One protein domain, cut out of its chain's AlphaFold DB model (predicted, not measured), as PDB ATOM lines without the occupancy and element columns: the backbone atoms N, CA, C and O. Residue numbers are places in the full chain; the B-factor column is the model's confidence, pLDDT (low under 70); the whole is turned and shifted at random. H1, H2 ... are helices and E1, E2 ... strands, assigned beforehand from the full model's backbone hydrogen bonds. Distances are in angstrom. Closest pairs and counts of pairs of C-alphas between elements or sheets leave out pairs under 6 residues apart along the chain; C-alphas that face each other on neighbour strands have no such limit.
ATOM      1  N   GLY A 179      22.120  39.283   2.116       66.06
ATOM      2  CA  GLY A 179      21.721  40.685   2.020       66.06
ATOM      3  C   GLY A 179      21.050  41.068   0.699       66.06
ATOM      4  O   GLY A 179      20.516  42.175   0.603       66.06
ATOM      5  N   LEU A 180      21.041  40.190  -0.312       81.81
ATOM      6  CA  LEU A 180      20.324  40.449  -1.558       81.81
ATOM      7  C   LEU A 180      18.823  40.344  -1.308       81.81
ATOM      8  O   LEU A 180      18.318  39.324  -0.840       81.81
ATOM      9  N   ARG A 181      18.109  41.420  -1.632       89.94
ATOM     10  CA  ARG A 181      16.654  41.508  -1.520       89.94
ATOM     11  C   ARG A 181      16.089  41.929  -2.860       89.94
ATOM     12  O   ARG A 181      16.570  42.895  -3.455       89.94
ATOM     13  N   TRP A 182      15.072  41.202  -3.294       91.62
ATOM     14  CA  TRP A 182      14.406  41.413  -4.565       91.62
ATOM     15  C   TRP A 182      13.013  41.962  -4.334       91.62
ATOM     16  O   TRP A 182      12.270  41.498  -3.466       91.62
ATOM     17  N   GLU A 183      12.648  42.945  -5.139       89.88
ATOM     18  CA  GLU A 183      11.267  43.369  -5.230       89.88
ATOM     19  C   GLU A 183      10.452  42.307  -5.973       89.88
ATOM     20  O   GLU A 183      10.857  41.779  -7.014       89.88
ATOM     21  N   ALA A 184       9.285  41.986  -5.422       86.00
ATOM     22  CA  ALA A 184       8.361  41.056  -6.042       86.00
ATOM     23  C   ALA A 184       7.679  41.692  -7.258       86.00
ATOM     24  O   ALA A 184       7.326  42.871  -7.235       86.00
ATOM     25  N   ARG A 185       7.427  40.884  -8.290       89.81
ATOM     26  CA  ARG A 185       6.567  41.281  -9.410       89.81
ATOM     27  C   ARG A 185       5.112  41.390  -8.937       89.81
ATOM     28  O   ARG A 185       4.716  40.786  -7.940       89.81
ATOM     29  N   THR A 186       4.313  42.153  -9.672       86.56
ATOM     30  CA  THR A 186       2.882  42.334  -9.377       86.56
ATOM     31  C   THR A 186       2.046  41.095  -9.715       86.56
ATOM     32  O   THR A 186       1.016  40.868  -9.087       86.56
ATOM     33  N   SER A 187       2.502  40.258 -10.651       89.00
ATOM     34  CA  SER A 187       1.816  39.035 -11.098       89.00
ATOM     35  C   SER A 187       2.780  38.039 -11.762       89.00
ATOM     36  O   SER A 187       3.950  38.361 -12.004       89.00
ATOM     37  N   SER A 188       2.296  36.825 -12.060       89.94
ATOM     38  CA  SER A 188       3.052  35.809 -12.810       89.94
ATOM     39  C   SER A 188       3.175  36.149 -14.307       89.94
ATOM     40  O   SER A 188       2.351  36.882 -14.861       89.94
ATOM     41  N   LEU A 189       4.191  35.592 -14.976       90.56
ATOM     42  CA  LEU A 189       4.366  35.684 -16.428       90.56
ATOM     43  C   LEU A 189       3.190  35.039 -17.164       90.56
ATOM     44  O   LEU A 189       2.703  35.605 -18.139       90.56
ATOM     45  N   ALA A 190       2.707  33.883 -16.705       87.94
ATOM     46  CA  ALA A 190       1.601  33.219 -17.395       87.94
ATOM     47  C   ALA A 190       0.299  34.036 -17.318       87.94
ATOM     48  O   ALA A 190      -0.401  34.166 -18.319       87.94
ATOM     49  N   ALA A 191       0.009  34.655 -16.165       88.88
ATOM     50  CA  ALA A 191      -1.133  35.561 -16.045       88.88
ATOM     51  C   ALA A 191      -0.982  36.776 -16.978       88.88
ATOM     52  O   ALA A 191      -1.945  37.199 -17.618       88.88
ATOM     53  N   ALA A 192       0.241  37.295 -17.120       92.06
ATOM     54  CA  ALA A 192       0.531  38.379 -18.052       92.06
ATOM     55  C   ALA A 192       0.311  37.981 -19.513       92.06
ATOM     56  O   ALA A 192      -0.321  38.735 -20.252       92.06
ATOM     57  N   ARG A 193       0.759  36.784 -19.913       90.75
ATOM     58  CA  ARG A 193       0.493  36.230 -21.248       90.75
ATOM     59  C   ARG A 193      -1.002  36.156 -21.525       90.75
ATOM     60  O   ARG A 193      -1.443  36.658 -22.552       90.75
ATOM     61  N   THR A 194      -1.797  35.618 -20.597       89.25
ATOM     62  CA  THR A 194      -3.256  35.555 -20.775       89.25
ATOM     63  C   THR A 194      -3.883  36.947 -20.891       89.25
ATOM     64  O   THR A 194      -4.677  37.184 -21.800       89.25
ATOM     65  N   ALA A 195      -3.502  37.892 -20.025       89.81
ATOM     66  CA  ALA A 195      -4.020  39.260 -20.073       89.81
ATOM     67  C   ALA A 195      -3.703  39.961 -21.408       89.81
ATOM     68  O   ALA A 195      -4.559  40.645 -21.972       89.81
ATOM     69  N   MET A 196      -2.495  39.768 -21.942       91.31
ATOM     70  CA  MET A 196      -2.083  40.335 -23.228       91.31
ATOM     71  C   MET A 196      -2.732  39.619 -24.416       91.31
ATOM     72  O   MET A 196      -3.129  40.282 -25.371       91.31
ATOM     73  N   ALA A 197      -2.892  38.295 -24.359       89.38
ATOM     74  CA  ALA A 197      -3.550  37.522 -25.412       89.38
ATOM     75  C   ALA A 197      -5.014  37.952 -25.573       89.38
ATOM     76  O   ALA A 197      -5.479  38.195 -26.687       89.38
ATOM     77  N   ASN A 198      -5.712  38.175 -24.457       87.25
ATOM     78  CA  ASN A 198      -7.064  38.734 -24.462       87.25
ATOM     79  C   ASN A 198      -7.107  40.137 -25.093       87.25
ATOM     80  O   ASN A 198      -8.072  40.482 -25.772       87.25
ATOM     81  N   ALA A 199      -6.054  40.939 -24.910       82.38
ATOM     82  CA  ALA A 199      -5.934  42.260 -25.520       82.38
ATOM     83  C   ALA A 199      -5.665  42.205 -27.041       82.38
ATOM     84  O   ALA A 199      -6.070  43.118 -27.762       82.38
ATOM     85  N   ALA A 200      -5.021  41.139 -27.534       81.94
ATOM     86  CA  ALA A 200      -4.761  40.892 -28.957       81.94
ATOM     87  C   ALA A 200      -5.983  40.324 -29.708       81.94
ATOM     88  O   ALA A 200      -6.237  40.695 -30.854       81.94
ATOM     89  N   SER A 201      -6.779  39.492 -29.022       79.31
ATOM     90  CA  SER A 201      -7.914  38.718 -29.551       79.31
ATOM     91  C   SER A 201      -8.873  39.431 -30.528       79.31
ATOM     92  O   SER A 201      -9.277  38.792 -31.503       79.31
ATOM     93  N   PRO A 202      -9.260  40.716 -30.360       79.81
ATOM     94  CA  PRO A 202     -10.206  41.349 -31.285       79.81
ATOM     95  C   PRO A 202      -9.646  41.631 -32.691       79.81
ATOM     96  O   PRO A 202     -10.403  42.074 -33.558       79.81
ATOM     97  N   VAL A 203      -8.351  41.417 -32.950       84.25
ATOM     98  CA  VAL A 203      -7.715  41.749 -34.233       84.25
ATOM     99  C   VAL A 203      -7.243  40.483 -34.944       84.25
ATOM    100  O   VAL A 203      -6.382  39.761 -34.460       84.25
ATOM    101  N   GLN A 204      -7.784  40.221 -36.137       86.44
ATOM    102  CA  GLN A 204      -7.378  39.058 -36.932       86.44
ATOM    103  C   GLN A 204      -5.884  39.101 -37.281       86.44
ATOM    104  O   GLN A 204      -5.392  40.134 -37.744       86.44
ATOM    105  N   GLN A 205      -5.212  37.947 -37.161       86.31
ATOM    106  CA  GLN A 205      -3.795  37.752 -37.510       86.31
ATOM    107  C   GLN A 205      -2.829  38.642 -36.709       86.31
ATOM    108  O   GLN A 205      -1.756  38.998 -37.204       86.31
ATOM    109  N   VAL A 206      -3.228  39.021 -35.495       91.94
ATOM    110  CA  VAL A 206      -2.383  39.698 -34.517       91.94
ATOM    111  C   VAL A 206      -2.385  38.861 -33.252       91.94
ATOM    112  O   VAL A 206      -3.436  38.659 -32.650       91.94
ATOM    113  N   ASP A 207      -1.201  38.433 -32.841       93.88
ATOM    114  CA  ASP A 207      -0.996  37.648 -31.629       93.88
ATOM    115  C   ASP A 207       0.007  38.359 -30.718       93.88
ATOM    116  O   ASP A 207       0.770  39.235 -31.143       93.88
ATOM    117  N   VAL A 208       0.016  37.990 -29.440       94.50
ATOM    118  CA  VAL A 208       1.128  38.370 -28.569       94.50
ATOM    119  C   VAL A 208       2.354  37.597 -29.031       94.50
ATOM    120  O   VAL A 208       2.322  36.374 -29.149       94.50
ATOM    121  N   LEU A 209       3.461  38.295 -29.267       95.00
ATOM    122  CA  LEU A 209       4.746  37.631 -29.419       95.00
ATOM    123  C   LEU A 209       5.179  37.146 -28.030       95.00
ATOM    124  O   LEU A 209       5.779  37.910 -27.278       95.00
ATOM    125  N   ASP A 210       4.840  35.905 -27.677       91.81
ATOM    126  CA  ASP A 210       4.980  35.351 -26.316       91.81
ATOM    127  C   ASP A 210       6.387  35.475 -25.727       91.81
ATOM    128  O   ASP A 210       6.553  35.719 -24.527       91.81
ATOM    129  N   ASP A 211       7.405  35.340 -26.576       92.69
ATOM    130  CA  ASP A 211       8.809  35.490 -26.193       92.69
ATOM    131  C   ASP A 211       9.175  36.934 -25.821       92.69
ATOM    132  O   ASP A 211      10.183  37.150 -25.159       92.69
ATOM    133  N   SER A 212       8.360  37.917 -26.218       95.38
ATOM    134  CA  SER A 212       8.614  39.332 -25.940       95.38
ATOM    135  C   SER A 212       8.061  39.838 -24.610       95.38
ATOM    136  O   SER A 212       8.301  40.989 -24.227       95.38
ATOM    137  N   VAL A 213       7.303  38.995 -23.901       95.38
ATOM    138  CA  VAL A 213       6.651  39.379 -22.649       95.38
ATOM    139  C   VAL A 213       7.698  39.586 -21.558       95.38
ATOM    140  O   VAL A 213       8.355  38.652 -21.103       95.38
ATOM    141  N   THR A 214       7.837  40.832 -21.115       95.25
ATOM    142  CA  THR A 214       8.893  41.287 -20.209       95.25
ATOM    143  C   THR A 214       8.309  42.123 -19.079       95.25
ATOM    144  O   THR A 214       7.389  42.914 -19.283       95.25
ATOM    145  N   TYR A 215       8.846  41.968 -17.869       94.25
ATOM    146  CA  TYR A 215       8.454  42.801 -16.735       94.25
ATOM    147  C   TYR A 215       9.223  44.125 -16.747       94.25
ATOM    148  O   TYR A 215      10.453  44.141 -16.749       94.25
ATOM    149  N   LEU A 216       8.498  45.237 -16.742       93.69
ATOM    150  CA  LEU A 216       9.028  46.591 -16.683       93.69
ATOM    151  C   LEU A 216       8.832  47.148 -15.280       93.69
ATOM    152  O   LEU A 216       7.738  47.084 -14.717       93.69
ATOM    153  N   TRP A 217       9.878  47.747 -14.727       88.00
ATOM    154  CA  TRP A 217       9.796  48.386 -13.420       88.00
ATOM    155  C   TRP A 217       9.473  49.866 -13.594       88.00
ATOM    156  O   TRP A 217      10.137  50.570 -14.353       88.00
ATOM    157  N   GLY A 218       8.442  50.350 -12.903       78.31
ATOM    158  CA  GLY A 218       8.142  51.777 -12.876       78.31
ATOM    159  C   GLY A 218       9.018  52.538 -11.872       78.31
ATOM    160  O   GLY A 218       9.687  51.945 -11.020       78.31
ATOM    161  N   GLU A 219       9.025  53.866 -11.983       73.06
ATOM    162  CA  GLU A 219       9.866  54.754 -11.162       73.06
ATOM    163  C   GLU A 219       9.503  54.708  -9.670       73.06
ATOM    164  O   GLU A 219      10.363  54.889  -8.807       73.06
ATOM    165  N   THR A 220       8.235  54.432  -9.355       68.38
ATOM    166  CA  THR A 220       7.734  54.323  -7.982       68.38
ATOM    167  C   THR A 220       7.572  52.865  -7.554       68.38
ATOM    168  O   THR A 220       7.506  51.940  -8.371       68.38
ATOM    169  N   LYS A 221       7.522  52.633  -6.239       66.00
ATOM    170  CA  LYS A 221       7.226  51.308  -5.684       66.00
ATOM    171  C   LYS A 221       5.848  50.837  -6.171       66.00
ATOM    172  O   LYS A 221       4.939  51.652  -6.283       66.00
ATOM    173  N   ASP A 222       5.727  49.547  -6.477       68.50
ATOM    174  CA  ASP A 222       4.476  48.898  -6.899       68.50
ATOM    175  C   ASP A 222       3.874  49.432  -8.221       68.50
ATOM    176  O   ASP A 222       2.726  49.153  -8.542       68.50
ATOM    177  N   SER A 223       4.662  50.154  -9.033       81.00
ATOM    178  CA  SER A 223       4.268  50.630 -10.376       81.00
ATOM    179  C   SER A 223       4.819  49.772 -11.526       81.00
ATOM    180  O   SER A 223       4.816  50.179 -12.694       81.00
ATOM    181  N   GLY A 224       5.350  48.593 -11.188       88.56
ATOM    182  CA  GLY A 224       5.832  47.627 -12.165       88.56
ATOM    183  C   GLY A 224       4.680  47.023 -12.966       88.56
ATOM    184  O   GLY A 224       3.566  46.871 -12.471       88.56
ATOM    185  N   ARG A 225       4.950  46.695 -14.224       92.94
ATOM    186  CA  ARG A 225       3.957  46.196 -15.173       92.94
ATOM    187  C   ARG A 225       4.594  45.225 -16.142       92.94
ATOM    188  O   ARG A 225       5.763  45.347 -16.487       92.94
ATOM    189  N   TRP A 226       3.811  44.285 -16.621       94.62
ATOM    190  CA  TRP A 226       4.183  43.452 -17.745       94.62
ATOM    191  C   TRP A 226       4.008  44.211 -19.050       94.62
ATOM    192  O   TRP A 226       3.086  45.011 -19.177       94.62
ATOM    193  N   SER A 227       4.866  43.939 -20.024       96.19
ATOM    194  CA  SER A 227       4.743  44.462 -21.378       96.19
ATOM    195  C   SER A 227       5.018  43.384 -22.417       96.19
ATOM    196  O   SER A 227       5.875  42.536 -22.188       96.19
ATOM    197  N   GLY A 228       4.318  43.414 -23.547       96.19
ATOM    198  CA  GLY A 228       4.490  42.469 -24.649       96.19
ATOM    199  C   GLY A 228       4.140  43.092 -25.995       96.19
ATOM    200  O   GLY A 228       3.325  44.016 -26.081       96.19
ATOM    201  N   LEU A 229       4.776  42.610 -27.062       97.25
ATOM    202  CA  LEU A 229       4.478  43.064 -28.417       97.25
ATOM    203  C   LEU A 229       3.238  42.363 -28.965       97.25
ATOM    204  O   LEU A 229       3.116  41.145 -28.875       97.25
ATOM    205  N   LEU A 230       2.357  43.147 -29.583       96.69
ATOM    206  CA  LEU A 230       1.236  42.661 -30.379       96.69
ATOM    207  C   LEU A 230       1.679  42.655 -31.843       96.69
ATOM    208  O   LEU A 230       1.753  43.709 -32.487       96.69
ATOM    209  N   ASP A 231       2.043  41.480 -32.339       96.38
ATOM    210  CA  ASP A 231       2.742  41.288 -33.605       96.38
ATOM    211  C   ASP A 231       1.807  40.729 -34.680       96.38
ATOM    212  O   ASP A 231       0.975  39.864 -34.416       96.38
ATOM    213  N   GLY A 232       1.932  41.248 -35.901       94.69
ATOM    214  CA  GLY A 232       1.169  40.758 -37.048       94.69
ATOM    215  C   GLY A 232       1.844  39.558 -37.714       94.69
ATOM    216  O   GLY A 232       3.060  39.395 -37.633       94.69
ATOM    217  N   SER A 233       1.080  38.730 -38.424       92.62
ATOM    218  CA  SER A 233       1.622  37.570 -39.149       92.62
ATOM    219  C   SER A 233       1.338  37.580 -40.660       92.62
ATOM    220  O   SER A 233       0.422  38.234 -41.162       92.62
ATOM    221  N   GLY A 234       2.163  36.853 -41.420       91.00
ATOM    222  CA  GLY A 234       2.031  36.721 -42.877       91.00
ATOM    223  C   GLY A 234       2.565  37.916 -43.677       91.00
ATOM    224  O   GLY A 234       3.376  38.711 -43.192       91.00
ATOM    225  N   ASP A 235       2.127  38.043 -44.931       89.25
ATOM    226  CA  ASP A 235       2.739  38.961 -45.910       89.25
ATOM    227  C   ASP A 235       2.267  40.418 -45.796       89.25
ATOM    228  O   ASP A 235       2.893  41.323 -46.352       89.25
ATOM    229  N   HIS A 236       1.153  40.674 -45.104       90.38
ATOM    230  CA  HIS A 236       0.476  41.978 -45.156       90.38
ATOM    231  C   HIS A 236       0.074  42.552 -43.798       90.38
ATOM    232  O   HIS A 236      -0.401  43.688 -43.750       90.38
ATOM    233  N   ARG A 237       0.235  41.806 -42.698       94.31
ATOM    234  CA  ARG A 237      -0.160  42.284 -41.369       94.31
ATOM    235  C   ARG A 237       1.038  42.850 -40.615       94.31
ATOM    236  O   ARG A 237       1.914  42.082 -40.221       94.31
ATOM    237  N   PRO A 238       1.105  44.176 -40.424       94.38
ATOM    238  CA  PRO A 238       2.146  44.780 -39.609       94.38
ATOM    239  C   PRO A 238       1.934  44.511 -38.117       94.38
ATOM    240  O   PRO A 238       0.862  44.074 -37.702       94.38
ATOM    241  N   MET A 239       2.931  44.869 -37.302       94.69
ATOM    242  CA  MET A 239       2.754  44.994 -35.855       94.69
ATOM    243  C   MET A 239       1.584  45.912 -35.513       94.69
ATOM    244  O   MET A 239       1.404  46.974 -36.109       94.69
ATOM    245  N   TYR A 240       0.836  45.518 -34.491       95.50
ATOM    246  CA  TYR A 240      -0.329  46.245 -34.020       95.50
ATOM    247  C   TYR A 240       0.019  47.253 -32.921       95.50
ATOM    248  O   TYR A 240      -0.486  48.378 -32.923       95.50
ATOM    249  N   GLY A 241       0.907  46.891 -31.994       96.12
ATOM    250  CA  GLY A 241       1.267  47.767 -30.882       96.12
ATOM    251  C   GLY A 241       2.047  47.075 -29.776       96.12
ATOM    252  O   GLY A 241       2.608  45.998 -29.963       96.12
ATOM    253  N   VAL A 242       2.053  47.710 -28.609       97.25
ATOM    254  CA  VAL A 242       2.572  47.158 -27.356       97.25
ATOM    255  C   VAL A 242       1.429  47.114 -26.349       97.25
ATOM    256  O   VAL A 242       0.714  48.106 -26.188       97.25
ATOM    257  N   ALA A 243       1.260  45.973 -25.686       96.50
ATOM    258  CA  ALA A 243       0.342  45.804 -24.570       96.50
ATOM    259  C   ALA A 243       1.105  45.921 -23.248       96.50
ATOM    260  O   ALA A 243       2.111  45.245 -23.066       96.50
ATOM    261  N   GLU A 244       0.608  46.731 -22.317       95.31
ATOM    262  CA  GLU A 244       1.117  46.859 -20.954       95.31
ATOM    263  C   GLU A 244       0.029  46.484 -19.939       95.31
ATOM    264  O   GLU A 244      -1.114  46.930 -20.044       95.31
ATOM    265  N   TRP A 245       0.373  45.688 -18.930       93.19
ATOM    266  CA  TRP A 245      -0.558  45.212 -17.910       93.19
ATOM    267  C   TRP A 245       0.043  45.319 -16.509       93.19
ATOM    268  O   TRP A 245       1.107  44.771 -16.232       93.19
ATOM    269  N   ASP A 246      -0.643  46.018 -15.609       87.94
ATOM    270  CA  ASP A 246      -0.165  46.291 -14.246       87.94
ATOM    271  C   ASP A 246      -0.262  45.090 -13.287       87.94
ATOM    272  O   ASP A 246       0.355  45.096 -12.222       87.94
ATOM    273  N   GLY A 247      -0.977  44.030 -13.669       83.62
ATOM    274  CA  GLY A 247      -1.189  42.854 -12.823       83.62
ATOM    275  C   GLY A 247      -2.414  42.939 -11.908       83.62
ATOM    276  O   GLY A 247      -2.703  41.971 -11.211       83.62
ATOM    277  N   THR A 248      -3.129  44.067 -11.905       73.88
ATOM    278  CA  THR A 248      -4.251  44.357 -10.994       73.88
ATOM    279  C   THR A 248      -5.587  44.515 -11.715       73.88
ATOM    280  O   THR A 248      -6.640  44.209 -11.158       73.88
ATOM    281  N   THR A 249      -5.563  44.981 -12.962       74.19
ATOM    282  CA  THR A 249      -6.760  45.187 -13.782       74.19
ATOM    283  C   THR A 249      -7.075  43.961 -14.639       74.19
ATOM    284  O   THR A 249      -6.219  43.119 -14.893       74.19
ATOM    285  N   ASN A 250      -8.307  43.855 -15.142       69.75
ATOM    286  CA  ASN A 250      -8.688  42.763 -16.050       69.75
ATOM    287  C   ASN A 250      -8.287  43.022 -17.512       69.75
ATOM    288  O   ASN A 250      -8.527  42.175 -18.368       69.75
ATOM    289  N   THR A 251      -7.711  44.186 -17.821       80.12
ATOM    290  CA  THR A 251      -7.450  44.624 -19.198       80.12
ATOM    291  C   THR A 251      -6.051  45.202 -19.336       80.12
ATOM    292  O   THR A 251      -5.668  46.078 -18.565       80.12
ATOM    293  N   ALA A 252      -5.310  44.773 -20.357       90.19
ATOM    294  CA  ALA A 252      -4.050  45.413 -20.719       90.19
ATOM    295  C   ALA A 252      -4.310  46.739 -21.458       90.19
ATOM    296  O   ALA A 252      -5.185  46.828 -22.322       90.19
ATOM    297  N   ARG A 253      -3.524  47.771 -21.146       92.81
ATOM    298  CA  ARG A 253      -3.449  49.007 -21.933       92.81
ATOM    299  C   ARG A 253      -2.698  48.717 -23.226       92.81
ATOM    300  O   ARG A 253      -1.671  48.054 -23.192       92.81
ATOM    301  N   ILE A 254      -3.148  49.271 -24.350       94.38
ATOM    302  CA  ILE A 254      -2.465  49.114 -25.640       94.38
ATOM    303  C   ILE A 254      -2.065  50.486 -26.181       94.38
ATOM    304  O   ILE A 254      -2.933  51.335 -26.384       94.38
ATOM    305  N   CYS A 255      -0.781  50.682 -26.486       95.56
ATOM    306  CA  CYS A 255      -0.335  51.761 -27.367       95.56
ATOM    307  C   CYS A 255      -0.090  51.201 -28.772       95.56
ATOM    308  O   CYS A 255       0.629  50.217 -28.953       95.56
ATOM    309  N   ARG A 256      -0.730  51.799 -29.779       95.81
ATOM    310  CA  ARG A 256      -0.821  51.230 -31.130       95.81
ATOM    311  C   ARG A 256       0.195  51.843 -32.082       95.81
ATOM    312  O   ARG A 256       0.464  53.041 -32.021       95.81
ATOM    313  N   PHE A 257       0.691  51.039 -33.020       95.56
ATOM    314  CA  PHE A 257       1.406  51.533 -34.201       95.56
ATOM    315  C   PHE A 257       0.396  52.075 -35.231       95.56
ATOM    316  O   PHE A 257       0.216  51.522 -36.315       95.56
ATOM    317  N   ASP A 258      -0.316  53.140 -34.855       91.56
ATOM    318  CA  ASP A 258      -1.347  53.799 -35.665       91.56
ATOM    319  C   ASP A 258      -0.766  54.829 -36.645       91.56
ATOM    320  O   ASP A 258       0.447  54.934 -36.785       91.56
ATOM    321  N   THR A 259      -1.617  55.617 -37.316       87.06
ATOM    322  CA  THR A 259      -1.249  56.611 -38.341       87.06
ATOM    323  C   THR A 259      -0.038  57.481 -37.990       87.06
ATOM    324  O   THR A 259       0.765  57.756 -38.879       87.06
ATOM    325  N   SER A 260       0.137  57.886 -36.729       91.38
ATOM    326  CA  SER A 260       1.263  58.748 -36.330       91.38
ATOM    327  C   SER A 260       2.553  57.962 -36.089       91.38
ATOM    328  O   SER A 260       3.655  58.493 -36.254       91.38
ATOM    329  N   TYR A 261       2.424  56.683 -35.741       94.44
ATOM    330  CA  TYR A 261       3.514  55.797 -35.345       94.44
ATOM    331  C   TYR A 261       3.461  54.478 -36.119       94.44
ATOM    332  O   TYR A 261       3.680  53.419 -35.549       94.44
ATOM    333  N   ARG A 262       3.182  54.494 -37.422       94.81
ATOM    334  CA  ARG A 262       3.035  53.251 -38.192       94.81
ATOM    335  C   ARG A 262       4.359  52.492 -38.274       94.81
ATOM    336  O   ARG A 262       5.428  53.089 -38.435       94.81
ATOM    337  N   ILE A 263       4.277  51.165 -38.282       95.69
ATOM    338  CA  ILE A 263       5.353  50.277 -38.730       95.69
ATOM    339  C   ILE A 263       4.747  49.293 -39.723       95.69
ATOM    340  O   ILE A 263       3.899  48.507 -39.349       95.69
ATOM    341  N   ASN A 264       5.178  49.297 -40.983       94.69
ATOM    342  CA  ASN A 264       4.664  48.395 -42.027       94.69
ATOM    343  C   ASN A 264       5.401  47.036 -42.030       94.69
ATOM    344  O   ASN A 264       5.740  46.513 -43.096       94.69
ATOM    345  N   ARG A 265       5.787  46.549 -40.849       96.25
ATOM    346  CA  ARG A 265       6.610  45.351 -40.642       96.25
ATOM    347  C   ARG A 265       6.151  44.610 -39.391       96.25
ATOM    348  O   ARG A 265       5.620  45.239 -38.476       96.25
ATOM    349  N   ALA A 266       6.441  43.319 -39.333       96.69
ATOM    350  CA  ALA A 266       6.190  42.446 -38.199       96.69
ATOM    351  C   ALA A 266       7.310  41.421 -37.985       96.69
ATOM    352  O   ALA A 266       7.991  41.035 -38.939       96.69
ATOM    353  N   PHE A 267       7.540  40.985 -36.745       96.44
ATOM    354  CA  PHE A 267       8.571  39.979 -36.443       96.44
ATOM    355  C   PHE A 267       8.177  38.581 -36.920       96.44
ATOM    356  O   PHE A 267       9.064  37.803 -37.284       96.44
ATOM    357  N   SER A 268       6.878  38.303 -36.952       94.62
ATOM    358  CA  SER A 268       6.231  37.105 -37.495       94.62
ATOM    359  C   SER A 268       5.750  37.319 -38.936       94.62
ATOM    360  O   SER A 268       5.096  36.458 -39.526       94.62
ATOM    361  N   GLY A 269       6.087  38.472 -39.524       92.94
ATOM    362  CA  GLY A 269       5.840  38.781 -40.924       92.94
ATOM    363  C   GLY A 269       6.812  38.065 -41.861       92.94
ATOM    364  O   GLY A 269       7.981  37.832 -41.534       92.94
ATOM    365  N   THR A 270       6.339  37.773 -43.067       89.31
ATOM    366  CA  THR A 270       7.100  37.127 -44.146       89.31
ATOM    367  C   THR A 270       7.478  38.126 -45.243       89.31
ATOM    368  O   THR A 270       6.944  39.234 -45.320       89.31
ATOM    369  N   GLN A 271       8.464  37.766 -46.074       86.69
ATOM    370  CA  GLN A 271       8.919  38.568 -47.219       86.69
ATOM    371  C   GLN A 271       9.220  40.041 -46.853       86.69
ATOM    372  O   GLN A 271      10.003  40.309 -45.936       86.69
ATOM    373  N   LEU A 272       8.592  40.995 -47.556       87.38
ATOM    374  CA  LEU A 272       8.727  42.435 -47.345       87.38
ATOM    375  C   LEU A 272       8.078  42.915 -46.045       87.38
ATOM    376  O   LEU A 272       8.415  44.003 -45.599       87.38
ATOM    377  N   ASN A 273       7.179  42.150 -45.423       92.31
ATOM    378  CA  ASN A 273       6.614  42.485 -44.115       92.31
ATOM    379  C   ASN A 273       7.546  42.072 -42.962       92.31
ATOM    380  O   ASN A 273       7.337  42.477 -41.825       92.31
ATOM    381  N   SER A 274       8.612  41.315 -43.218       95.06
ATOM    382  CA  SER A 274       9.478  40.819 -42.149       95.06
ATOM    383  C   SER A 274      10.369  41.914 -41.551       95.06
ATOM    384  O   SER A 274      11.296  42.421 -42.191       95.06
ATOM    385  N   MET A 275      10.143  42.241 -40.275       96.50
ATOM    386  CA  MET A 275      11.051  43.072 -39.476       96.50
ATOM    387  C   MET A 275      12.422  42.400 -39.343       96.50
ATOM    388  O   MET A 275      13.448  43.073 -39.367       96.50
ATOM    389  N   ARG A 276      12.458  41.065 -39.261       95.31
ATOM    390  CA  ARG A 276      13.706  40.302 -39.133       95.31
ATOM    391  C   ARG A 276      14.614  40.488 -40.344       95.31
ATOM    392  O   ARG A 276      15.801  40.742 -40.162       95.31
ATOM    393  N   ASN A 277      14.045  40.433 -41.547       93.06
ATOM    394  CA  ASN A 277      14.765  40.703 -42.794       93.06
ATOM    395  C   ASN A 277      15.285  42.146 -42.834       93.06
ATOM    396  O   ASN A 277      16.473  42.366 -43.038       93.06
ATOM    397  N   LEU A 278      14.429  43.126 -42.517       94.69
ATOM    398  CA  LEU A 278      14.837  44.534 -42.471       94.69
ATOM    399  C   LEU A 278      16.014  44.776 -41.508       94.69
ATOM    400  O   LEU A 278      16.934  45.533 -41.817       94.69
ATOM    401  N   LEU A 279      15.981  44.153 -40.327       95.69
ATOM    402  CA  LEU A 279      17.051  44.277 -39.340       95.69
ATOM    403  C   LEU A 279      18.334  43.570 -39.789       95.69
ATOM    404  O   LEU A 279      19.405  44.146 -39.625       95.69
ATOM    405  N   ALA A 280      18.236  42.383 -40.393       92.69
ATOM    406  CA  ALA A 280      19.388  41.669 -40.944       92.69
ATOM    407  C   ALA A 280      20.041  42.429 -42.113       92.69
ATOM    408  O   ALA A 280      21.263  42.434 -42.239       92.69
ATOM    409  N   GLU A 281      19.246  43.115 -42.939       90.94
ATOM    410  CA  GLU A 281      19.738  43.971 -44.022       90.94
ATOM    411  C   GLU A 281      20.477  45.204 -43.483       90.94
ATOM    412  O   GLU A 281      21.582  45.519 -43.925       90.94
ATOM    413  N   ARG A 282      19.880  45.903 -42.508       94.00
ATOM    414  CA  ARG A 282      20.416  47.165 -41.980       94.00
ATOM    415  C   ARG A 282      21.564  46.967 -40.987       94.00
ATOM    416  O   ARG A 282      22.449  47.815 -40.909       94.00
ATOM    417  N   TYR A 283      21.540  45.875 -40.230       95.06
ATOM    418  CA  TYR A 283      22.504  45.565 -39.175       95.06
ATOM    419  C   TYR A 283      22.993  44.106 -39.269       95.06
ATOM    420  O   TYR A 283      22.778  43.320 -38.346       95.06
ATOM    421  N   PRO A 284      23.713  43.729 -40.342       90.75
ATOM    422  CA  PRO A 284      24.089  42.335 -40.610       90.75
ATOM    423  C   PRO A 284      25.018  41.711 -39.557       90.75
ATOM    424  O   PRO A 284      25.115  40.492 -39.474       90.75
ATOM    425  N   ALA A 285      25.682  42.520 -38.726       91.06
ATOM    426  CA  ALA A 285      26.556  42.048 -37.647       91.06
ATOM    427  C   ALA A 285      25.855  41.921 -36.277       91.06
ATOM    428  O   ALA A 285      26.513  41.585 -35.292       91.06
ATOM    429  N   LEU A 286      24.564  42.266 -36.179       95.75
ATOM    430  CA  LEU A 286      23.809  42.239 -34.926       95.75
ATOM    431  C   LEU A 286      22.811  41.083 -34.939       95.75
ATOM    432  O   LEU A 286      21.969  40.984 -35.828       95.75
ATOM    433  N   HIS A 287      22.890  40.232 -33.924       95.19
ATOM    434  CA  HIS A 287      22.044  39.055 -33.756       95.19
ATOM    435  C   HIS A 287      21.144  39.230 -32.536       95.19
ATOM    436  O   HIS A 287      21.478  39.971 -31.618       95.19
ATOM    437  N   TYR A 288      20.012  38.544 -32.509       95.75
ATOM    438  CA  TYR A 288      19.115  38.515 -31.358       95.75
ATOM    439  C   TYR A 288      18.224  37.279 -31.432       95.75
ATOM    440  O   TYR A 288      17.961  36.745 -32.520       95.75
ATOM    441  N   GLU A 289      17.729  36.853 -30.277       94.88
ATOM    442  CA  GLU A 289      16.662  35.868 -30.174       94.88
ATOM    443  C   GLU A 289      15.320  36.564 -29.942       94.88
ATOM    444  O   GLU A 289      15.262  37.714 -29.507       94.88
ATOM    445  N   SER A 290      14.213  35.871 -30.219       94.19
ATOM    446  CA  SER A 290      12.875  36.414 -29.940       94.19
ATOM    447  C   SER A 290      12.712  36.785 -28.463       94.19
ATOM    448  O   SER A 290      12.074  37.787 -28.168       94.19
ATOM    449  N   THR A 291      13.353  36.023 -27.563       94.12
ATOM    450  CA  THR A 291      13.307  36.252 -26.107       94.12
ATOM    451  C   THR A 291      14.040  37.504 -25.633       94.12
ATOM    452  O   THR A 291      13.901  37.886 -24.476       94.12
ATOM    453  N   ASP A 292      14.821  38.145 -26.505       96.56
ATOM    454  CA  ASP A 292      15.458  39.424 -26.194       96.56
ATOM    455  C   ASP A 292      14.542  40.609 -26.544       96.56
ATOM    456  O   ASP A 292      14.717  41.706 -26.028       96.56
ATOM    457  N   ILE A 293      13.550  40.421 -27.415       97.69
ATOM    458  CA  ILE A 293      12.688  41.508 -27.883       97.69
ATOM    459  C   ILE A 293      11.730  41.918 -26.764       97.69
ATOM    460  O   ILE A 293      11.113  41.068 -26.144       97.69
ATOM    461  N   TRP A 294      11.513  43.210 -26.547       97.62
ATOM    462  CA  TRP A 294      10.423  43.698 -25.699       97.62
ATOM    463  C   TRP A 294       9.947  45.072 -26.164       97.62
ATOM    464  O   TRP A 294      10.545  45.694 -27.043       97.62
ATOM    465  N   GLY A 295       8.844  45.563 -25.605       97.44
ATOM    466  CA  GLY A 295       8.340  46.901 -25.909       97.44
ATOM    467  C   GLY A 295       7.836  47.632 -24.680       97.44
ATOM    468  O   GLY A 295       7.717  47.045 -23.612       97.44
ATOM    469  N   TYR A 296       7.548  48.920 -24.818       97.00
ATOM    470  CA  TYR A 296       6.877  49.715 -23.790       97.00
ATOM    471  C   TYR A 296       6.118  50.893 -24.410       97.00
ATOM    472  O   TYR A 296       6.382  51.293 -25.550       97.00
ATOM    473  N   CYS A 297       5.193  51.469 -23.646       95.56
ATOM    474  CA  CYS A 297       4.445  52.656 -24.041       95.56
ATOM    475  C   CYS A 297       5.093  53.918 -23.459       95.56
ATOM    476  O   CYS A 297       5.036  54.177 -22.257       95.56
ATOM    477  N   GLN A 298       5.684  54.750 -24.317       94.31
ATOM    478  CA  GLN A 298       6.217  56.058 -23.941       94.31
ATOM    479  C   GLN A 298       5.196  57.150 -24.268       94.31
ATOM    480  O   GLN A 298       5.145  57.618 -25.402       94.31
ATOM    481  N   ASN A 299       4.394  57.581 -23.289       91.00
ATOM    482  CA  ASN A 299       3.329  58.580 -23.492       91.00
ATOM    483  C   ASN A 299       2.394  58.195 -24.662       91.00
ATOM    484  O   ASN A 299       2.273  58.943 -25.629       91.00
ATOM    485  N   ASP A 300       1.834  56.980 -24.619       90.94
ATOM    486  CA  ASP A 300       1.032  56.355 -25.693       90.94
ATOM    487  C   ASP A 300       1.767  56.077 -27.011       90.94
ATOM    488  O   ASP A 300       1.176  55.547 -27.951       90.94
ATOM    489  N   ARG A 301       3.074  56.352 -27.089       95.12
ATOM    490  CA  ARG A 301       3.897  55.987 -28.245       95.12
ATOM    491  C   ARG A 301       4.495  54.599 -28.034       95.12
ATOM    492  O   ARG A 301       5.274  54.436 -27.092       95.12
ATOM    493  N   PRO A 302       4.197  53.612 -28.890       96.88
ATOM    494  CA  PRO A 302       4.830  52.305 -28.795       96.88
ATOM    495  C   PRO A 302       6.316  52.384 -29.169       96.88
ATOM    496  O   PRO A 302       6.703  52.988 -30.176       96.88
ATOM    497  N   VAL A 303       7.154  51.758 -28.347       98.06
ATOM    498  CA  VAL A 303       8.603  51.648 -28.546       98.06
ATOM    499  C   VAL A 303       8.997  50.190 -28.396       98.06
ATOM    500  O   VAL A 303       8.573  49.540 -27.446       98.06
ATOM    501  N   ILE A 304       9.821  49.689 -29.311       98.56
ATOM    502  CA  ILE A 304      10.388  48.340 -29.239       98.56
ATOM    503  C   ILE A 304      11.865  48.470 -28.915       98.56
ATOM    504  O   ILE A 304      12.555  49.350 -29.437       98.56
ATOM    505  N   VAL A 305      12.349  47.580 -28.068       98.56
ATOM    506  CA  VAL A 305      13.734  47.496 -27.648       98.56
ATOM    507  C   VAL A 305      14.213  46.068 -27.880       98.56
ATOM    508  O   VAL A 305      13.537  45.109 -27.523       98.56
ATOM    509  N   ILE A 306      15.377  45.929 -28.510       98.62
ATOM    510  CA  ILE A 306      16.020  44.637 -28.752       98.62
ATOM    511  C   ILE A 306      17.461  44.736 -28.245       98.62
ATOM    512  O   ILE A 306      18.300  45.326 -28.931       98.62
ATOM    513  N   PRO A 307      17.783  44.204 -27.057       98.56
ATOM    514  CA  PRO A 307      19.141  43.824 -26.705       98.56
ATOM    515  C   PRO A 307      19.693  42.910 -27.794       98.56
ATOM    516  O   PRO A 307      19.110  41.878 -28.120       98.56
ATOM    517  N   VAL A 308      20.810  43.306 -28.387       98.44
ATOM    518  CA  VAL A 308      21.434  42.565 -29.482       98.44
ATOM    519  C   VAL A 308      22.786  42.024 -29.053       98.44
ATOM    520  O   VAL A 308      23.454  42.546 -28.161       98.44
ATOM    521  N   GLN A 309      23.201  40.971 -29.732       98.12
ATOM    522  CA  GLN A 309      24.491  40.324 -29.614       98.12
ATOM    523  C   GLN A 309      25.324  40.575 -30.872       98.12
ATOM    524  O   GLN A 309      24.804  40.940 -31.929       98.12
ATOM    525  N   ARG A 310      26.625  40.310 -30.786       95.88
ATOM    526  CA  ARG A 310      27.541  40.282 -31.926       95.88
ATOM    527  C   ARG A 310      28.356  38.999 -31.899       95.88
ATOM    528  O   ARG A 310      28.870  38.627 -30.847       95.88
ATOM    529  N   GLN A 311      28.506  38.358 -33.055       94.88
ATOM    530  CA  GLN A 311      29.443  37.252 -33.206       94.88
ATOM    531  C   GLN A 311      30.867  37.806 -33.353       94.88
ATOM    532  O   GLN A 311      31.117  38.674 -34.190       94.88
ATOM    533  N   ILE A 312      31.800  37.321 -32.539       94.00
ATOM    534  CA  ILE A 312      33.224  37.672 -32.610       94.00
ATOM    535  C   ILE A 312      34.076  36.406 -32.713       94.00
ATOM    536  O   ILE A 312      33.671  35.346 -32.232       94.00
ATOM    537  N   GLY A 313      35.254  36.518 -33.324       92.38
ATOM    538  CA  GLY A 313      36.278  35.479 -33.246       92.38
ATOM    539  C   GLY A 313      36.915  35.454 -31.857       92.38
ATOM    540  O   GLY A 313      37.196  36.508 -31.284       92.38
ATOM    541  N   TYR A 314      37.122  34.259 -31.321       92.38
ATOM    542  CA  TYR A 314      37.787  34.005 -30.052       92.38
ATOM    543  C   TYR A 314      38.513  32.664 -30.148       92.38
ATOM    544  O   TYR A 314      37.865  31.620 -30.271       92.38
ATOM    545  N   GLU A 315      39.843  32.706 -30.100       90.44
ATOM    546  CA  GLU A 315      40.700  31.537 -30.319       90.44
ATOM    547  C   GLU A 315      40.341  30.827 -31.643       90.44
ATOM    548  O   GLU A 315      40.229  31.454 -32.696       90.44
ATOM    549  N   SER A 316      40.106  29.516 -31.607       87.06
ATOM    550  CA  SER A 316      39.808  28.698 -32.787       87.06
ATOM    551  C   SER A 316      38.333  28.725 -33.221       87.06
ATOM    552  O   SER A 316      37.913  27.924 -34.059       87.06
ATOM    553  N   ARG A 317      37.501  29.619 -32.665       90.62
ATOM    554  CA  ARG A 317      36.047  29.610 -32.895       90.62
ATOM    555  C   ARG A 317      35.408  30.990 -32.857       90.62
ATOM    556  O   ARG A 317      36.033  31.998 -32.565       90.62
ATOM    557  N   THR A 318      34.104  31.026 -33.112       92.56
ATOM    558  CA  THR A 318      33.282  32.206 -32.838       92.56
ATOM    559  C   THR A 318      32.503  32.056 -31.534       92.56
ATOM    560  O   THR A 318      32.033  30.959 -31.204       92.56
ATOM    561  N   VAL A 319      32.292  33.175 -30.850       94.94
ATOM    562  CA  VAL A 319      31.462  33.315 -29.644       94.94
ATOM    563  C   VAL A 319      30.552  34.534 -29.780       94.94
ATOM    564  O   VAL A 319      30.788  35.394 -30.632       94.94
ATOM    565  N   MET A 320      29.501  34.606 -28.965       96.38
ATOM    566  CA  MET A 320      28.618  35.769 -28.931       96.38
ATOM    567  C   MET A 320      29.029  36.698 -27.790       96.38
ATOM    568  O   MET A 320      29.330  36.250 -26.690       96.38
ATOM    569  N   THR A 321      29.013  38.000 -28.049       97.44
ATOM    570  CA  THR A 321      29.204  39.049 -27.042       97.44
ATOM    571  C   THR A 321      28.067  40.065 -27.123       97.44
ATOM    572  O   THR A 321      27.245  40.018 -28.041       97.44
ATOM    573  N   ALA A 322      28.000  40.992 -26.172       98.06
ATOM    574  CA  ALA A 322      27.017  42.065 -26.196       98.06
ATOM    575  C   ALA A 322      27.207  42.961 -27.431       98.06
ATOM    576  O   ALA A 322      28.329  43.311 -27.781       98.06
ATOM    577  N   GLY A 323      26.110  43.344 -28.083       98.06
ATOM    578  CA  GLY A 323      26.092  44.226 -29.255       98.06
ATOM    579  C   GLY A 323      25.429  45.583 -29.001       98.06
ATOM    580  O   GLY A 323      25.268  46.359 -29.943       98.06
ATOM    581  N   GLY A 324      25.003  45.867 -27.766       98.31
ATOM    582  CA  GLY A 324      24.189  47.034 -27.423       98.31
ATOM    583  C   GLY A 324      22.689  46.772 -27.589       98.31
ATOM    584  O   GLY A 324      22.215  45.665 -27.342       98.31
ATOM    585  N   VAL A 325      21.939  47.793 -28.006       98.62
ATOM    586  CA  VAL A 325      20.475  47.750 -28.136       98.62
ATOM    587  C   VAL A 325      20.012  48.392 -29.439       98.62
ATOM    588  O   VAL A 325      20.520  49.441 -29.836       98.62
ATOM    589  N   LEU A 326      19.000  47.809 -30.078       98.75
ATOM    590  CA  LEU A 326      18.204  48.464 -31.115       98.75
ATOM    591  C   LEU A 326      16.928  49.042 -30.499       98.75
ATOM    592  O   LEU A 326      16.149  48.313 -29.890       98.75
ATOM    593  N   VAL A 327      16.700  50.341 -30.681       98.56
ATOM    594  CA  VAL A 327      15.459  51.022 -30.297       98.56
ATOM    595  C   VAL A 327      14.677  51.334 -31.566       98.56
ATOM    596  O   VAL A 327      15.159  52.053 -32.442       98.56
ATOM    597  N   ILE A 328      13.469  50.783 -31.676       98.50
ATOM    598  CA  ILE A 328      12.625  50.889 -32.866       98.50
ATOM    599  C   ILE A 328      11.368  51.681 -32.527       98.50
ATOM    600  O   ILE A 328      10.667  51.400 -31.553       98.50
ATOM    601  N   ARG A 329      11.078  52.678 -33.361       97.81
ATOM    602  CA  ARG A 329       9.906  53.548 -33.254       97.81
ATOM    603  C   ARG A 329       9.173  53.596 -34.586       97.81
ATOM    604  O   ARG A 329       9.791  53.529 -35.651       97.81
ATOM    605  N   GLY A 330       7.855  53.727 -34.523       96.00
ATOM    606  CA  GLY A 330       7.038  53.951 -35.710       96.00
ATOM    607  C   GLY A 330       7.181  55.361 -36.277       96.00
ATOM    608  O   GLY A 330       7.684  56.269 -35.614       96.00
ATOM    609  N   SER A 331       6.723  55.549 -37.512       96.00
ATOM    610  CA  SER A 331       6.644  56.860 -38.162       96.00
ATOM    611  C   SER A 331       5.391  56.969 -39.022       96.00
ATOM    612  O   SER A 331       4.842  55.957 -39.454       96.00
ATOM    613  N   ALA A 332       4.977  58.189 -39.367       94.62
ATOM    614  CA  ALA A 332       3.825  58.409 -40.247       94.62
ATOM    615  C   ALA A 332       3.956  57.718 -41.622       94.62
ATOM    616  O   ALA A 332       2.967  57.299 -42.218       94.62
ATOM    617  N   SER A 333       5.191  57.533 -42.109       94.31
ATOM    618  CA  SER A 333       5.469  56.830 -43.371       94.31
ATOM    619  C   SER A 333       5.302  55.305 -43.285       94.31
ATOM    620  O   SER A 333       5.331  54.612 -44.302       94.31
ATOM    621  N   GLY A 334       5.198  54.753 -42.073       94.12
ATOM    622  CA  GLY A 334       5.249  53.315 -41.822       94.12
ATOM    623  C   GLY A 334       6.642  52.694 -41.951       94.12
ATOM    624  O   GLY A 334       6.796  51.494 -41.724       94.12
ATOM    625  N   ARG A 335       7.678  53.477 -42.285       95.25
ATOM    626  CA  ARG A 335       9.072  53.032 -42.189       95.25
ATOM    627  C   ARG A 335       9.531  53.154 -40.731       95.25
ATOM    628  O   ARG A 335       9.421  54.247 -40.172       95.25
ATOM    629  N   PRO A 336      10.042  52.081 -40.107       95.94
ATOM    630  CA  PRO A 336      10.500  52.156 -38.728       95.94
ATOM    631  C   PRO A 336      11.759  53.025 -38.619       95.94
ATOM    632  O   PRO A 336      12.712  52.876 -39.390       95.94
ATOM    633  N   ALA A 337      11.776  53.921 -37.635       97.06
ATOM    634  CA  ALA A 337      12.980  54.612 -37.202       97.06
ATOM    635  C   ALA A 337      13.737  53.686 -36.244       97.06
ATOM    636  O   ALA A 337      13.228  53.352 -35.176       97.06
ATOM    637  N   ILE A 338      14.927  53.237 -36.651       98.12
ATOM    638  CA  ILE A 338      15.740  52.283 -35.891       98.12
ATOM    639  C   ILE A 338      17.043  52.962 -35.481       98.12
ATOM    640  O   ILE A 338      17.833  53.349 -36.344       98.12
ATOM    641  N   GLU A 339      17.262  53.063 -34.177       98.19
ATOM    642  CA  GLU A 339      18.468  53.603 -33.554       98.19
ATOM    643  C   GLU A 339      19.275  52.458 -32.930       98.19
ATOM    644  O   GLU A 339      18.732  51.674 -32.152       98.19
ATOM    645  N   HIS A 340      20.568  52.358 -33.250       98.44
ATOM    646  CA  HIS A 340      21.482  51.433 -32.576       98.44
ATOM    647  C   HIS A 340      22.274  52.170 -31.498       98.44
ATOM    648  O   HIS A 340      22.984  53.132 -31.787       98.44
ATOM    649  N   ARG A 341      22.163  51.704 -30.253       98.31
ATOM    650  CA  ARG A 341      22.886  52.221 -29.088       98.31
ATOM    651  C   ARG A 341      23.890  51.180 -28.622       98.31
ATOM    652  O   ARG A 341      23.513  50.184 -28.014       98.31
ATOM    653  N   GLY A 342      25.175  51.417 -28.880       97.94
ATOM    654  CA  GLY A 342      26.245  50.515 -28.438       97.94
ATOM    655  C   GLY A 342      26.416  50.462 -26.915       97.94
ATOM    656  O   GLY A 342      26.934  49.486 -26.390       97.94
ATOM    657  N   ARG A 343      25.958  51.485 -26.190       98.38
ATOM    658  CA  ARG A 343      26.023  51.544 -24.731       98.38
ATOM    659  C   ARG A 343      24.716  52.082 -24.174       98.38
ATOM    660  O   ARG A 343      24.191  53.055 -24.710       98.38
ATOM    661  N   VAL A 344      24.238  51.470 -23.096       98.25
ATOM    662  CA  VAL A 344      23.080  51.942 -22.328       98.25
ATOM    663  C   VAL A 344      23.417  51.867 -20.844       98.25
ATOM    664  O   VAL A 344      23.968  50.862 -20.383       98.25
ATOM    665  N   ARG A 345      23.143  52.947 -20.110       97.12
ATOM    666  CA  ARG A 345      23.389  53.029 -18.662       97.12
ATOM    667  C   ARG A 345      22.156  52.597 -17.858       97.12
ATOM    668  O   ARG A 345      21.039  52.693 -18.372       97.12
ATOM    669  N   PRO A 346      22.343  52.209 -16.580       95.06
ATOM    670  CA  PRO A 346      21.234  51.922 -15.674       95.06
ATOM    671  C   PRO A 346      20.180  53.031 -15.676       95.06
ATOM    672  O   PRO A 346      20.514  54.208 -15.534       95.06
ATOM    673  N   GLY A 347      18.913  52.647 -15.839       90.69
ATOM    674  CA  GLY A 347      17.760  53.553 -15.802       90.69
ATOM    675  C   GLY A 347      17.474  54.338 -17.089       90.69
ATOM    676  O   GLY A 347      16.447  55.005 -17.156       90.69
ATOM    677  N   GLU A 348      18.311  54.256 -18.131       94.62
ATOM    678  CA  GLU A 348      18.031  54.933 -19.413       94.62
ATOM    679  C   GLU A 348      16.844  54.314 -20.175       94.62
ATOM    680  O   GLU A 348      16.208  54.984 -20.992       94.62
ATOM    681  N   LEU A 349      16.548  53.036 -19.921       95.19
ATOM    682  CA  LEU A 349      15.403  52.304 -20.459       95.19
ATOM    683  C   LEU A 349      14.671  51.566 -19.317       95.19
ATOM    684  O   LEU A 349      15.321  51.136 -18.366       95.19
ATOM    685  N   PRO A 350      13.334  51.398 -19.395       93.56
ATOM    686  CA  PRO A 350      12.525  50.832 -18.301       93.56
ATOM    687  C   PRO A 350      12.611  49.300 -18.155       93.56
ATOM    688  O   PRO A 350      12.041  48.730 -17.223       93.56
ATOM    689  N   GLY A 351      13.275  48.629 -19.094       95.06
ATOM    690  CA  GLY A 351      13.404  47.177 -19.176       95.06
ATOM    691  C   GLY A 351      14.854  46.751 -19.425       95.06
ATOM    692  O   GLY A 351      15.762  47.584 -19.380       95.06
ATOM    693  N   PRO A 352      15.095  45.456 -19.677       97.00
ATOM    694  CA  PRO A 352      16.440  44.927 -19.818       97.00
ATOM    695  C   PRO A 352      17.094  45.372 -21.132       97.00
ATOM    696  O   PRO A 352      16.472  45.441 -22.185       97.00
ATOM    697  N   VAL A 353      18.388  45.646 -21.083       98.00
ATOM    698  CA  VAL A 353      19.220  46.071 -22.219       98.00
ATOM    699  C   VAL A 353      20.372  45.105 -22.480       98.00
ATOM    700  O   VAL A 353      21.043  45.208 -23.504       98.00
ATOM    701  N   TYR A 354      20.592  44.155 -21.569       98.38
ATOM    702  CA  TYR A 354      21.495  43.029 -21.759       98.38
ATOM    703  C   TYR A 354      20.705  41.807 -22.264       98.38
ATOM    704  O   TYR A 354      19.664  41.515 -21.680       98.38
TER     705      TYR A 354
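AT A GLANCE: This is residues 179 to 354 of the 580 residues of an uncharacterized protein of Actinomadura craniellae (UniProt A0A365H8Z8). Two twisted sheets lie partly face to face: E6 and the first residues of E7 cross one face of the branched sheet E1 to E5, and the helix H1 covers its other face. From there the long hairpin of E7 and E8 reaches outward as an arm whose tip, residues 313 to 318, sticks out, as does the tail of residues 179 to 182; the short helix H2 is on neither sheet. The printed part has 176 residues with two named helices and nine named strands, in the order H1, E1 to E5, H2, E6 to E9; the class is mixed, with 82 residues, under half, in named elements. The second sheet, in the order E6, E7, E8, E9, and the neighbours of the first are antiparallel. The whole is compact, with a radius of gyration of the C-alphas of 16.4 A, and flat, spanning 51 by 51 by 25 A.

HOW THE PARTS SIT: Start at E3, residues 225 to 234. On one side of it find E1, residues 206 to 208, with N 207 and O 231 3.0 A apart, and E2, residues 214 to 216, with N 214 and O 227 2.8 A apart. On the other side of E3 is E4, residues 241 to 245, with N 228 and O 243 2.9 A apart; E3 lies on one side of E4 and E5, residues 253 to 256, on the other side, with N 244 and O 253 2.8 A apart. H1, residues 189 to 200, is on this sheet; Met 196 and Ala 243 are its closest C-alphas to E4, at 6.1 A. In E6, residues 294 to 298, the C-alpha of Gly 295 is 6.0 A from that of Leu 229, the closest pair with E3. E7, residues 301 to 314, follows, with N 296 and O 303 2.9 A apart; its Pro 302 and Cys 255 are the closest C-alphas of E7 and E5, at 5.4 A. E8, residues 317 to 329, is the antiparallel neighbour of E7, with N 306 of E7 and O 326 of E8 within hydrogen-bond range at 2.9 A, and E9, residues 337 to 341, is the antiparallel neighbour of E8, with N 327 of E8 and O 339 of E9 within hydrogen-bond range at 2.8 A. E2 to E5 and E6 to E9 are meanders, each strand the antiparallel neighbour of the one before, and each step is a hairpin. H2, residues 275 to 282, is apart from H1. In H1 and H2 every O i to N i+4 pair is within hydrogen-bond range.

IN THESE COORDINATES: Find C-alpha 189 at (4.366, 35.684, -16.428); H1 runs 16.4 A from there. E3 measures 29.3 A, E7 40.4 A and E8 35.4 A. E9 ends at C-alpha 341, (22.886, 52.221, -29.088).

THE WHOLE: The C-alphas of Asn 250 and Ser 316 are the two farthest apart, at 53.2 A. The printed part has no cut. The links E5 to H2 and H2 to E6 are long. Confidence is under 70 at residues 179, 220 to 222 and 250.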